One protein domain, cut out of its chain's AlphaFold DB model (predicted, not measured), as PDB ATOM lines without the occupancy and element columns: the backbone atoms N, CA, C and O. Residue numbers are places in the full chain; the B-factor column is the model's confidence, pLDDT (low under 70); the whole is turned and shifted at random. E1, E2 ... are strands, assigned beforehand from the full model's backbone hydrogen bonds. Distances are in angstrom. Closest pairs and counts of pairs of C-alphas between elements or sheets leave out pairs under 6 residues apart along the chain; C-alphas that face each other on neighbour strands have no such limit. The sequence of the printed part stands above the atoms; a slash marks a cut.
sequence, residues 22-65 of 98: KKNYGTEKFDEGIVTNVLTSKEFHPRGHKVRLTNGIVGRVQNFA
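Overview. This is residues 22 to 65 of the 98 residues of an uncharacterized protein of uncultured archaeon (UniProt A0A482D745). A small, strongly twisted sheet of three strands makes the body, with the short E2 in the middle between E1 and E3. E1 bends sharply, and the first residues, 22 to 30, and the long loop of residues 39 to 49 extend from its two ends to the same side, making a broad U. The printed part has 44 residues and no named helix; E1, E2 and E3 follow along the chain in the sheet's own order, antiparallel, and the class is all strand, though under half of the residues, 19 of 44, are in named elements. The whole is compact, with a radius of gyration of the C-alphas of 10.2 A and spans of 26 by 23 by 20 A.

Along the chain. E1, residues 31 to 38, begins with C-alpha 31 at (-16.362, -45.025, 132.410) and is 16.0 A long from first to last C-alpha. E2, residues 50 to 53, is 10.1 A long. E3, residues 58 to 64, is 15.6 A long and ends with C-alpha 64 at (-18.959, -34.197, 135.610).

Arrangement. The sheet is a meander, each strand the antiparallel neighbour of the one before; E2 is the inner strand, E1 and E3 the edge strands. E1 bends by 79 degrees at residue 34. E1 and E2 form a hairpin, with N 36 and O 52 at 2.8 A and N 52 and O 37 at 2.8 A, within hydrogen-bond range. C-alphas 35 and 53 face each other at 4.5 A. E2 and E3 form a hairpin, with N 51 and O 59 at 3.0 A, within hydrogen-bond range.

Size, cuts and confidence. The two C-alphas farthest apart, those of Glu 28 and Ser 41, are 26.3 A apart. The printed part has no cut. The link from E1 to E2 is long, with 11 residues; that from E2 to E3 is tight, with 4. Mean pLDDT of the printed part is 93.5, and no printed residue is under 70.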
ATOM      1  N   LYS A  22     -20.793 -51.039 139.484       91.38
ATOM      2  CA  LYS A  22     -20.738 -51.834 140.730       91.38
ATOM      3  C   LYS A  22     -19.600 -52.864 140.726       91.38
ATOM      4  O   LYS A  22     -18.964 -53.059 141.751       91.38
ATOM      5  N   LYS A  23     -19.334 -53.482 139.569       94.69
ATOM      6  CA  LYS A  23     -18.252 -54.465 139.377       94.69
ATOM      7  C   LYS A  23     -16.843 -53.880 139.550       94.69
ATOM      8  O   LYS A  23     -15.920 -54.626 139.828       94.69
ATOM      9  N   ASN A  24     -16.700 -52.563 139.400       94.19
ATOM     10  CA  ASN A  24     -15.431 -51.847 139.487       94.19
ATOM     11  C   ASN A  24     -15.286 -51.100 140.828       94.19
ATOM     12  O   ASN A  24     -14.363 -50.308 140.980       94.19
ATOM     13  N   TYR A  25     -16.189 -51.291 141.801       91.50
ATOM     14  CA  TYR A  25     -16.061 -50.639 143.112       91.50
ATOM     15  C   TYR A  25     -14.763 -51.070 143.802       91.50
ATOM     16  O   TYR A  25     -14.443 -52.254 143.821       91.50
ATOM     17  N   GLY A  26     -14.029 -50.107 144.364       89.44
ATOM     18  CA  GLY A  26     -12.693 -50.345 144.922       89.44
ATOM     19  C   GLY A  26     -11.573 -50.365 143.878       89.44
ATOM     20  O   GLY A  26     -10.422 -50.570 144.241       89.44
ATOM     21  N   THR A  27     -11.887 -50.134 142.601       93.69
ATOM     22  CA  THR A  27     -10.893 -49.940 141.540       93.69
ATOM     23  C   THR A  27     -10.943 -48.509 141.017       93.69
ATOM     24  O   THR A  27     -11.956 -47.823 141.150       93.69
ATOM     25  N   GLU A  28      -9.876 -48.086 140.349       90.56
ATOM     26  CA  GLU A  28      -9.778 -46.785 139.676       90.56
ATOM     27  C   GLU A  28     -10.319 -46.834 138.232       90.56
ATOM     28  O   GLU A  28      -9.968 -46.011 137.387       90.56
ATOM     29  N   LYS A  29     -11.169 -47.822 137.912       93.38
ATOM     30  CA  LYS A  29     -11.769 -47.972 136.581       93.38
ATOM     31  C   LYS A  29     -13.081 -47.203 136.490       93.38
ATOM     32  O   LYS A  29     -14.121 -47.668 136.973       93.38
ATOM     33  N   PHE A  30     -13.024 -46.065 135.811       94.69
ATOM     34  CA  PHE A  30     -14.173 -45.217 135.526       94.69
ATOM     35  C   PHE A  30     -14.540 -45.255 134.044       94.69
ATOM     36  O   PHE A  30     -13.672 -45.367 133.185       94.69
ATOM     37  N   ASP A  31     -15.832 -45.133 133.764       94.88
ATOM     38  CA  ASP A  31     -16.362 -45.025 132.410       94.88
ATOM     39  C   ASP A  31     -16.907 -43.613 132.197       94.88
ATOM     40  O   ASP A  31     -17.672 -43.104 133.021       94.88
ATOM     41  N   GLU A  32     -16.543 -42.985 131.086       95.19
ATOM     42  CA  GLU A  32     -17.115 -41.706 130.666       95.19
ATOM     43  C   GLU A  32     -18.280 -41.939 129.697       95.19
ATOM     44  O   GLU A  32     -18.243 -42.831 128.846       95.19
ATOM     45  N   GLY A  33     -19.324 -41.118 129.797       95.19
ATOM     46  CA  GLY A  33     -20.351 -41.075 128.766       95.19
ATOM     47  C   GLY A  33     -21.447 -40.053 129.015       95.19
ATOM     48  O   GLY A  33     -21.409 -39.266 129.961       95.19
ATOM     49  N   ILE A  34     -22.444 -40.079 128.133       96.81
ATOM     50  CA  ILE A  34     -23.597 -39.179 128.174       96.81
ATOM     51  C   ILE A  34     -24.731 -39.853 128.937       96.81
ATOM     52  O   ILE A  34     -25.059 -41.010 128.670       96.81
ATOM     53  N   VAL A  35     -25.346 -39.130 129.872       97.06
ATOM     54  CA  VAL A  35     -26.504 -39.620 130.626       97.06
ATOM     55  C   VAL A  35     -27.727 -39.723 129.718       97.06
ATOM     56  O   VAL A  35     -28.161 -38.737 129.131       97.06
ATOM     57  N   THR A  36     -28.342 -40.903 129.683       97.44
ATOM     58  CA  THR A  36     -29.663 -41.123 129.078       97.44
ATOM     59  C   THR A  36     -30.760 -40.968 130.117       97.44
ATOM     60  O   THR A  36     -31.723 -40.246 129.906       97.44
ATOM     61  N   ASN A  37     -30.620 -41.661 131.252       96.44
ATOM     62  CA  ASN A  37     -31.646 -41.704 132.289       96.44
ATOM     63  C   ASN A  37     -31.040 -41.642 133.687       96.44
ATOM     64  O   ASN A  37     -30.022 -42.276 133.979       96.44
ATOM     65  N   VAL A  38     -31.726 -40.932 134.580       95.88
ATOM     66  CA  VAL A  38     -31.362 -40.801 135.993       95.88
ATOM     67  C   VAL A  38     -32.232 -41.746 136.814       95.88
ATOM     68  O   VAL A  38     -33.452 -41.648 136.809       95.88
ATOM     69  N   LEU A  39     -31.603 -42.678 137.528       94.94
ATOM     70  CA  LEU A  39     -32.250 -43.764 138.274       94.94
ATOM     71  C   LEU A  39     -32.201 -43.538 139.796       94.94
ATOM     72  O   LEU A  39     -32.199 -44.495 140.579       94.94
ATOM     73  N   THR A  40     -32.090 -42.281 140.218       93.00
ATOM     74  CA  THR A  40     -32.100 -41.849 141.621       93.00
ATOM     75  C   THR A  40     -33.234 -40.882 141.891       93.00
ATOM     76  O   THR A  40     -33.469 -39.981 141.092       93.00
ATOM     77  N   SER A  41     -33.891 -41.060 143.035       90.12
ATOM     78  CA  SER A  41     -35.010 -40.230 143.480       90.12
ATOM     79  C   SER A  41     -34.607 -39.108 144.439       90.12
ATOM     80  O   SER A  41     -35.185 -38.030 144.353       90.12
ATOM     81  N   LYS A  42     -33.637 -39.334 145.338       89.56
ATOM     82  CA  LYS A  42     -33.218 -38.332 146.333       89.56
ATOM     83  C   LYS A  42     -32.282 -37.291 145.713       89.56
ATOM     84  O   LYS A  42     -31.635 -37.532 144.694       89.56
ATOM     85  N   GLU A  43     -32.223 -36.126 146.347       86.44
ATOM     86  CA  GLU A  43     -31.357 -35.029 145.911       86.44
ATOM     87  C   GLU A  43     -29.895 -35.284 146.269       86.44
ATOM     88  O   GLU A  43     -29.039 -35.121 145.410       86.44
ATOM     89  N   PHE A  44     -29.625 -35.778 147.482       88.75
ATOM     90  CA  PHE A  44     -28.275 -36.114 147.926       88.75
ATOM     91  C   PHE A  44     -28.023 -37.624 147.956       88.75
ATOM     92  O   PHE A  44     -28.823 -38.405 148.489       88.75
ATOM     93  N   HIS A  45     -26.874 -38.046 147.423       87.06
ATOM     94  CA  HIS A  45     -26.467 -39.450 147.394       87.06
ATOM     95  C   HIS A  45     -24.982 -39.646 147.739       87.06
ATOM     96  O   HIS A  45     -24.144 -39.426 146.875       87.06
ATOM     97  N   PRO A  46     -24.629 -40.232 148.900       87.69
ATOM     98  CA  PRO A  46     -23.232 -40.338 149.361       87.69
ATOM     99  C   PRO A  46     -22.261 -41.036 148.399       87.69
ATOM    100  O   PRO A  46     -21.062 -40.803 148.426       87.69
ATOM    101  N   ARG A  47     -22.778 -41.940 147.561       87.50
ATOM    102  CA  ARG A  47     -22.000 -42.684 146.557       87.50
ATOM    103  C   ARG A  47     -22.279 -42.228 145.129       87.50
ATOM    104  O   ARG A  47     -21.934 -42.943 144.199       87.50
ATOM    105  N   GLY A  48     -22.978 -41.112 144.961       92.62
ATOM    106  CA  GLY A  48     -23.337 -40.545 143.672       92.62
ATOM    107  C   GLY A  48     -24.692 -41.004 143.138       92.62
ATOM    108  O   GLY A  48     -25.296 -42.006 143.566       92.62
ATOM    109  N   HIS A  49     -25.172 -40.253 142.151       95.75
ATOM    110  CA  HIS A  49     -26.412 -40.550 141.450       95.75
ATOM    111  C   HIS A  49     -26.258 -41.801 140.588       95.75
ATOM    112  O   HIS A  49     -25.248 -41.984 139.916       95.75
ATOM    113  N   LYS A  50     -27.257 -42.684 140.616       95.69
ATOM    114  CA  LYS A  50     -27.300 -43.856 139.738       95.69
ATOM    115  C   LYS A  50     -27.851 -43.405 138.394       95.69
ATOM    116  O   LYS A  50     -28.967 -42.896 138.350       95.69
ATOM    117  N   VAL A  51     -27.102 -43.613 137.322       97.06
ATOM    118  CA  VAL A  51     -27.489 -43.201 135.967       97.06
ATOM    119  C   VAL A  51     -27.286 -44.339 134.977       97.06
ATOM    120  O   VAL A  51     -26.508 -45.260 135.230       97.06
ATOM    121  N   ARG A  52     -28.008 -44.268 133.860       97.56
ATOM    122  CA  ARG A  52     -27.786 -45.072 132.660       97.56
ATOM    123  C   ARG A  52     -27.211 -44.171 131.576       97.56
ATOM    124  O   ARG A  52     -27.787 -43.117 131.310       97.56
ATOM    125  N   LEU A  53     -26.120 -44.606 130.964       97.38
ATOM    126  CA  LEU A  53     -25.488 -43.927 129.840       97.38
ATOM    127  C   LEU A  53     -26.110 -44.337 128.495       97.38
ATOM    128  O   LEU A  53     -26.862 -45.313 128.415       97.38
ATOM    129  N   THR A  54     -25.761 -43.619 127.428       97.12
ATOM    130  CA  THR A  54     -26.201 -43.900 126.046       97.12
ATOM    131  C   THR A  54     -25.750 -45.261 125.524       97.12
ATOM    132  O   THR A  54     -26.492 -45.903 124.791       97.12
ATOM    133  N   ASN A  55     -24.597 -45.756 125.972       95.06
ATOM    134  CA  ASN A  55     -24.095 -47.104 125.672       95.06
ATOM    135  C   ASN A  55     -24.777 -48.221 126.496       95.06
ATOM    136  O   ASN A  55     -24.364 -49.376 126.433       95.06
ATOM    137  N   GLY A  56     -25.792 -47.894 127.305       95.62
ATOM    138  CA  GLY A  56     -26.524 -48.847 128.142       95.62
ATOM    139  C   GLY A  56     -25.860 -49.167 129.487       95.62
ATOM    140  O   GLY A  56     -26.488 -49.820 130.325       95.62
ATOM    141  N   ILE A  57     -24.641 -48.675 129.743       96.44
ATOM    142  CA  ILE A  57     -23.929 -48.906 131.005       96.44
ATOM    143  C   ILE A  57     -24.650 -48.196 132.155       96.44
ATOM    144  O   ILE A  57     -25.100 -47.056 132.035       96.44
ATOM    145  N   VAL A  58     -24.746 -48.879 133.298       96.56
ATOM    146  CA  VAL A  58     -25.349 -48.349 134.525       96.56
ATOM    147  C   VAL A  58     -24.290 -48.229 135.613       96.56
ATOM    148  O   VAL A  58     -23.610 -49.201 135.946       96.56
ATOM    149  N   GLY A  59     -24.190 -47.052 136.227       96.31
ATOM    150  CA  GLY A  59     -23.205 -46.797 137.275       96.31
ATOM    151  C   GLY A  59     -23.569 -45.637 138.187       96.31
ATOM    152  O   GLY A  59     -24.668 -45.085 138.120       96.31
ATOM    153  N   ARG A  60     -22.645 -45.315 139.094       95.75
ATOM    154  CA  ARG A  60     -22.730 -44.169 140.004       95.75
ATOM    155  C   ARG A  60     -21.883 -43.020 139.482       95.75
ATOM    156  O   ARG A  60     -20.713 -43.250 139.200       95.75
ATOM    157  N   VAL A  61     -22.445 -41.818 139.403       95.00
ATOM    158  CA  VAL A  61     -21.720 -40.606 138.998       95.00
ATOM    159  C   VAL A  61     -20.674 -40.241 140.042       95.00
ATOM    160  O   VAL A  61     -21.018 -40.014 141.202       95.00
ATOM    161  N   GLN A  62     -19.423 -40.163 139.599       92.94
ATOM    162  CA  GLN A  62     -18.278 -39.727 140.394       92.94
ATOM    163  C   GLN A  62     -17.841 -38.317 140.033       92.94
ATOM    164  O   GLN A  62     -17.419 -37.594 140.921       92.94
ATOM    165  N   ASN A  63     -17.970 -37.910 138.767       92.31
ATOM    166  CA  ASN A  63     -17.610 -36.561 138.342       92.31
ATOM    167  C   ASN A  63     -18.401 -36.106 137.101       92.31
ATOM    168  O   ASN A  63     -18.989 -36.934 136.401       92.31
ATOM    169  N   PHE A  64     -18.396 -34.803 136.823       91.50
ATOM    170  CA  PHE A  64     -18.959 -34.197 135.610       91.50
ATOM    171  C   PHE A  64     -17.832 -33.693 134.706       91.50
ATOM    172  O   PHE A  64     -16.933 -32.994 135.168       91.50
ATOM    173  N   ALA A  65     -17.893 -34.006 133.411       85.75
ATOM    174  CA  ALA A  65     -16.853 -33.620 132.452       85.75
ATOM    175  C   ALA A  65     -16.954 -32.147 131.998       85.75
ATOM    176  O   ALA A  65     -16.032 -31.626 131.372       85.75
TER     177      ALA A  65